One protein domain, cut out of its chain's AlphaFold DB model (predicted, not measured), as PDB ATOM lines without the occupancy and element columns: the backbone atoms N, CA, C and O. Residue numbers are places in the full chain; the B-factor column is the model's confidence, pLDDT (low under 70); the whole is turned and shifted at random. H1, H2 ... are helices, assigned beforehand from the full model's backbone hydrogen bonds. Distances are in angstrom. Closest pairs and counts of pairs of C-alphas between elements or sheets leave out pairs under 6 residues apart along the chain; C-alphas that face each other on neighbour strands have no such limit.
ATOM      1  N   GLU A   5       9.162 -56.227 -26.421       87.81
ATOM      2  CA  GLU A   5       8.006 -55.336 -26.571       87.81
ATOM      3  C   GLU A   5       6.820 -55.724 -25.681       87.81
ATOM      4  O   GLU A   5       6.156 -54.843 -25.134       87.81
ATOM      5  N   ASP A   6       6.575 -57.020 -25.473       87.69
ATOM      6  CA  ASP A   6       5.496 -57.489 -24.599       87.69
ATOM      7  C   ASP A   6       5.812 -57.183 -23.129       87.69
ATOM      8  O   ASP A   6       4.933 -56.774 -22.371       87.69
ATOM      9  N   LEU A   7       7.088 -57.297 -22.738       90.50
ATOM     10  CA  LEU A   7       7.551 -56.938 -21.394       90.50
ATOM     11  C   LEU A   7       7.433 -55.430 -21.126       90.50
ATOM     12  O   LEU A   7       7.080 -55.027 -20.018       90.50
ATOM     13  N   ILE A   8       7.696 -54.590 -22.134       91.44
ATOM     14  CA  ILE A   8       7.532 -53.133 -22.019       91.44
ATOM     15  C   ILE A   8       6.054 -52.771 -21.830       91.44
ATOM     16  O   ILE A   8       5.737 -52.003 -20.924       91.44
ATOM     17  N   LYS A   9       5.146 -53.368 -22.614       92.00
ATOM     18  CA  LYS A   9       3.699 -53.135 -22.469       92.00
ATOM     19  C   LYS A   9       3.189 -53.537 -21.086       92.00
ATOM     20  O   LYS A   9       2.500 -52.751 -20.445       92.00
ATOM     21  N   GLN A  10       3.588 -54.712 -20.596       92.50
ATOM     22  CA  GLN A  10       3.206 -55.176 -19.257       92.50
ATOM     23  C   GLN A  10       3.696 -54.233 -18.154       92.50
ATOM     24  O   GLN A  10       2.952 -53.938 -17.222       92.50
ATOM     25  N   ARG A  11       4.931 -53.724 -18.255       91.88
ATOM     26  CA  ARG A  11       5.448 -52.731 -17.305       91.88
ATOM     27  C   ARG A  11       4.598 -51.462 -17.311       91.88
ATOM     28  O   ARG A  11       4.215 -50.993 -16.245       91.88
ATOM     29  N   ASP A  12       4.308 -50.923 -18.489       93.62
ATOM     30  CA  ASP A  12       3.583 -49.657 -18.606       93.62
ATOM     31  C   ASP A  12       2.134 -49.791 -18.094       93.62
ATOM     32  O   ASP A  12       1.635 -48.901 -17.403       93.62
ATOM     33  N   GLU A  13       1.482 -50.931 -18.339       93.19
ATOM     34  CA  GLU A  13       0.171 -51.259 -17.763       93.19
ATOM     35  C   GLU A  13       0.222 -51.367 -16.231       93.19
ATOM     36  O   GLU A  13      -0.624 -50.787 -15.541       93.19
ATOM     37  N   MET A  14       1.235 -52.045 -15.680       94.00
ATOM     38  CA  MET A  14       1.432 -52.123 -14.229       94.00
ATOM     39  C   MET A  14       1.682 -50.744 -13.612       94.00
ATOM     40  O   MET A  14       1.126 -50.438 -12.558       94.00
ATOM     41  N   ASP A  15       2.454 -49.877 -14.266       94.75
ATOM     42  CA  ASP A  15       2.714 -48.517 -13.785       94.75
ATOM     43  C   ASP A  15       1.434 -47.674 -13.716       94.75
ATOM     44  O   ASP A  15       1.262 -46.868 -12.793       94.75
ATOM     45  N   VAL A  16       0.519 -47.847 -14.672       95.00
ATOM     46  CA  VAL A  16      -0.797 -47.196 -14.639       95.00
ATOM     47  C   VAL A  16      -1.618 -47.722 -13.463       95.00
ATOM     48  O   VAL A  16      -2.106 -46.920 -12.663       95.00
ATOM     49  N   GLN A  17      -1.693 -49.043 -13.291       93.38
ATOM     50  CA  GLN A  17      -2.432 -49.663 -12.186       93.38
ATOM     51  C   GLN A  17      -1.889 -49.240 -10.814       93.38
ATOM     52  O   GLN A  17      -2.661 -48.907  -9.916       93.38
ATOM     53  N   ILE A  18      -0.563 -49.166 -10.655       94.12
ATOM     54  CA  ILE A  18       0.081 -48.693  -9.422       94.12
ATOM     55  C   ILE A  18      -0.297 -47.236  -9.146       94.12
ATOM     56  O   ILE A  18      -0.660 -46.888  -8.020       94.12
ATOM     57  N   LYS A  19      -0.259 -46.364 -10.160       95.38
ATOM     58  CA  LYS A  19      -0.646 -44.952 -10.000       95.38
ATOM     59  C   LYS A  19      -2.108 -44.809  -9.589       95.38
ATOM     60  O   LYS A  19      -2.419 -43.956  -8.756       95.38
ATOM     61  N   GLU A  20      -3.001 -45.608 -10.156       93.94
ATOM     62  CA  GLU A  20      -4.418 -45.607  -9.787       93.94
ATOM     63  C   GLU A  20      -4.639 -46.137  -8.369       93.94
ATOM     64  O   GLU A  20      -5.329 -45.491  -7.577       93.94
ATOM     65  N   ALA A  21      -3.979 -47.236  -8.001       93.88
ATOM     66  CA  ALA A  21      -4.022 -47.783  -6.650       93.88
ATOM     67  C   ALA A  21      -3.533 -46.764  -5.607       93.88
ATOM     68  O   ALA A  21      -4.208 -46.548  -4.602       93.88
ATOM     69  N   LEU A  22      -2.432 -46.053  -5.877       95.25
ATOM     70  CA  LEU A  22      -1.914 -44.999  -4.996       95.25
ATOM     71  C   LEU A  22      -2.885 -43.821  -4.850       95.25
ATOM     72  O   LEU A  22      -3.042 -43.274  -3.755       95.25
ATOM     73  N   LYS A  23      -3.560 -43.415  -5.934       94.31
ATOM     74  CA  LYS A  23      -4.599 -42.373  -5.871       94.31
ATOM     75  C   LYS A  23      -5.772 -42.819  -5.002       94.31
ATOM     76  O   LYS A  23      -6.223 -42.047  -4.155       94.31
ATOM     77  N   ASN A  24      -6.233 -44.055  -5.185       93.56
ATOM     78  CA  ASN A  24      -7.346 -44.621  -4.427       93.56
ATOM     79  C   ASN A  24      -6.999 -44.779  -2.946       93.56
ATOM     80  O   ASN A  24      -7.792 -44.384  -2.092       93.56
ATOM     81  N   GLN A  25      -5.795 -45.266  -2.642       94.56
ATOM     82  CA  GLN A  25      -5.283 -45.368  -1.279       94.56
ATOM     83  C   GLN A  25      -5.255 -43.995  -0.606       94.56
ATOM     84  O   GLN A  25      -5.853 -43.809   0.448       94.56
ATOM     85  N   ARG A  26      -4.678 -42.985  -1.271       94.94
ATOM     86  CA  ARG A  26      -4.643 -41.620  -0.734       94.94
ATOM     87  C   ARG A  26      -6.041 -41.046  -0.498       94.94
ATOM     88  O   ARG A  26      -6.253 -40.329   0.477       94.94
ATOM     89  N   ALA A  27      -6.997 -41.324  -1.383       95.44
ATOM     90  CA  ALA A  27      -8.379 -40.889  -1.210       95.44
ATOM     91  C   ALA A  27      -9.060 -41.582  -0.014       95.44
ATOM     92  O   ALA A  27      -9.820 -40.934   0.707       95.44
ATOM     93  N   ALA A  28      -8.781 -42.868   0.212       95.69
ATOM     94  CA  ALA A  28      -9.262 -43.608   1.376       95.69
ATOM     95  C   ALA A  28      -8.659 -43.065   2.680       95.69
ATOM     96  O   ALA A  28      -9.405 -42.753   3.608       95.69
ATOM     97  N   ASP A  29      -7.346 -42.836   2.710       96.00
ATOM     98  CA  ASP A  29      -6.646 -42.268   3.867       96.00
ATOM     99  C   ASP A  29      -7.200 -40.885   4.233       96.00
ATOM    100  O   ASP A  29      -7.449 -40.584   5.401       96.00
ATOM    101  N   LEU A  30      -7.463 -40.036   3.233       94.38
ATOM    102  CA  LEU A  30      -8.066 -38.721   3.459       94.38
ATOM    103  C   LEU A  30      -9.467 -38.816   4.075       94.38
ATOM    104  O   LEU A  30      -9.806 -37.995   4.930       94.38
ATOM    105  N   LYS A  31     -10.279 -39.800   3.666       95.56
ATOM    106  CA  LYS A  31     -11.606 -40.027   4.259       95.56
ATOM    107  C   LYS A  31     -11.497 -40.460   5.718       95.56
ATOM    108  O   LYS A  31     -12.242 -39.938   6.544       95.56
ATOM    109  N   ASP A  32     -10.568 -41.357   6.032       96.00
ATOM    110  CA  ASP A  32     -10.333 -41.822   7.401       96.00
ATOM    111  C   ASP A  32      -9.847 -40.683   8.312       96.00
ATOM    112  O   ASP A  32     -10.415 -40.435   9.376       96.00
ATOM    113  N   VAL A  33      -8.870 -39.891   7.853       92.69
ATOM    114  CA  VAL A  33      -8.403 -38.698   8.580       92.69
ATOM    115  C   VAL A  33      -9.552 -37.721   8.821       92.69
ATOM    116  O   VAL A  33      -9.716 -37.222   9.933       92.69
ATOM    117  N   LEU A  34     -10.386 -37.463   7.812       93.19
ATOM    118  CA  LEU A  34     -11.524 -36.557   7.947       93.19
ATOM    119  C   LEU A  34     -12.572 -37.082   8.940       93.19
ATOM    120  O   LEU A  34     -13.121 -36.293   9.710       93.19
ATOM    121  N   ALA A  35     -12.831 -38.391   8.955       94.50
ATOM    122  CA  ALA A  35     -13.714 -39.019   9.933       94.50
ATOM    123  C   ALA A  35     -13.173 -38.854  11.362       94.50
ATOM    124  O   ALA A  35     -13.911 -38.425  12.250       94.50
ATOM    125  N   LYS A  36     -11.873 -39.090  11.565       94.44
ATOM    126  CA  LYS A  36     -11.195 -38.896  12.858       94.44
ATOM    127  C   LYS A  36     -11.221 -37.436  13.310       94.44
ATOM    128  O   LYS A  36     -11.535 -37.165  14.465       94.44
ATOM    129  N   CYS A  37     -10.969 -36.487  12.407       94.00
ATOM    130  CA  CYS A  37     -11.070 -35.062  12.723       94.00
ATOM    131  C   CYS A  37     -12.475 -34.679  13.196       94.00
ATOM    132  O   CYS A  37     -12.606 -33.976  14.192       94.00
ATOM    133  N   LYS A  38     -13.522 -35.178  12.527       93.25
ATOM    134  CA  LYS A  38     -14.912 -34.938  12.941       93.25
ATOM    135  C   LYS A  38     -15.233 -35.573  14.291       93.25
ATOM    136  O   LYS A  38     -15.869 -34.923  15.111       93.25
ATOM    137  N   LEU A  39     -14.781 -36.805  14.522       96.00
ATOM    138  CA  LEU A  39     -15.033 -37.541  15.762       96.00
ATOM    139  C   LEU A  39     -14.452 -36.831  16.990       96.00
ATOM    140  O   LEU A  39     -15.093 -36.787  18.035       96.00
ATOM    141  N   HIS A  40     -13.252 -36.268  16.860       94.44
ATOM    142  CA  HIS A  40     -12.540 -35.621  17.965       94.44
ATOM    143  C   HIS A  40     -12.701 -34.096  18.003       94.44
ATOM    144  O   HIS A  40     -12.144 -33.449  18.883       94.44
ATOM    145  N   GLY A  41     -13.443 -33.514  17.056       93.38
ATOM    146  CA  GLY A  41     -13.637 -32.066  16.970       93.38
ATOM    147  C   GLY A  41     -12.385 -31.288  16.555       93.38
ATOM    148  O   GLY A  41     -12.302 -30.094  16.832       93.38
ATOM    149  N   PHE A  42     -11.417 -31.929  15.888       94.25
ATOM    150  CA  PHE A  42     -10.200 -31.250  15.446       94.25
ATOM    151  C   PHE A  42     -10.499 -30.208  14.374       94.25
ATOM    152  O   PHE A  42     -11.097 -30.486  13.329       94.25
ATOM    153  N   THR A  43      -9.989 -29.004  14.597       91.44
ATOM    154  CA  THR A  43     -10.050 -27.903  13.645       91.44
ATOM    155  C   THR A  43      -8.892 -27.961  12.648       91.44
ATOM    156  O   THR A  43      -7.816 -28.519  12.896       91.44
ATOM    157  N   ALA A  44      -9.071 -27.314  11.493       87.75
ATOM    158  CA  ALA A  44      -8.016 -27.206  10.485       87.75
ATOM    159  C   ALA A  44      -6.750 -26.501  11.015       87.75
ATOM    160  O   ALA A  44      -5.640 -26.790  10.561       87.75
ATOM    161  N   THR A  45      -6.903 -25.587  11.979       89.38
ATOM    162  CA  THR A  45      -5.799 -24.853  12.611       89.38
ATOM    163  C   THR A  45      -4.945 -25.769  13.481       89.38
ATOM    164  O   THR A  45      -3.718 -25.729  13.383       89.38
ATOM    165  N   GLU A  46      -5.575 -26.636  14.275       87.44
ATOM    166  CA  GLU A  46      -4.883 -27.613  15.124       87.44
ATOM    167  C   GLU A  46      -4.119 -28.630  14.280       87.44
ATOM    168  O   GLU A  46      -2.928 -28.847  14.504       87.44
ATOM    169  N   MET A  47      -4.758 -29.161  13.231       88.44
ATOM    170  CA  MET A  47      -4.102 -30.043  12.264       88.44
ATOM    171  C   MET A  47      -2.902 -29.361  11.598       88.44
ATOM    172  O   MET A  47      -1.815 -29.935  11.564       88.44
ATOM    173  N   ARG A  48      -3.052 -28.113  11.123       87.94
ATOM    174  CA  ARG A  48      -1.937 -27.339  10.543       87.94
ATOM    175  C   ARG A  48      -0.794 -27.129  11.525       87.94
ATOM    176  O   ARG A  48       0.358 -27.187  11.105       87.94
ATOM    177  N   SER A  49      -1.100 -26.850  12.789       87.75
ATOM    178  CA  SER A  49      -0.094 -26.667  13.835       87.75
ATOM    179  C   SER A  49       0.669 -27.969  14.094       87.75
ATOM    180  O   SER A  49       1.899 -27.967  14.081       87.75
ATOM    181  N   ALA A  50      -0.048 -29.091  14.217       86.75
ATOM    182  CA  ALA A  50       0.527 -30.406  14.489       86.75
ATOM    183  C   ALA A  50       1.433 -30.920  13.355       86.75
ATOM    184  O   ALA A  50       2.497 -31.474  13.619       86.75
ATOM    185  N   ILE A  51       1.057 -30.700  12.087       86.75
ATOM    186  CA  ILE A  51       1.860 -31.138  10.927       86.75
ATOM    187  C   ILE A  51       2.985 -30.164  10.559       86.75
ATOM    188  O   ILE A  51       3.797 -30.453   9.672       86.75
ATOM    189  N   LYS A  52       3.043 -28.983  11.188       85.56
ATOM    190  CA  LYS A  52       4.055 -27.976  10.877       85.56
ATOM    191  C   LYS A  52       5.422 -28.495  11.311       85.56
ATOM    192  O   LYS A  52       5.792 -28.432  12.479       85.56
TER     193      LYS A  52
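This is residues 5 to 52 of the 62 residues of an uncharacterized protein of Pseudorhodobacter antarcticus (UniProt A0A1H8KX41). One long helix, H1, makes nearly the whole length, and a short helix, H2, hooks away from its last end after a turn of the chain. Residues 5 to 33, which belong to H1, stick out free. The printed part has 48 residues with two named helices, H1 then H2, and no named strand; its class is all helix. It is extended, with a radius of gyration of the C-alphas of 17.6 A, and spans 53 by 21 by 8 A.

H1 takes residues 5 to 40, from C-alpha 5 at (8.006, -55.336, -26.571) to C-alpha 40 at (-12.540, -35.621, 17.965), 52.9 A. H2 takes residues 44 to 51 and ends with C-alpha 51 at (1.860, -31.138, 10.927).

H1 and H2 are apart, with no C-alpha of the one within 8 A of the other. A tight link of 3 residues joins them. In H1 and H2 every O i to N i+4 pair is within hydrogen-bond range.

The two C-alphas farthest apart, those of Glu 5 and Gly 41, are 53.9 A apart. The printed part has no cut. Its mean pLDDT is 92.5, and no printed residue is under 70.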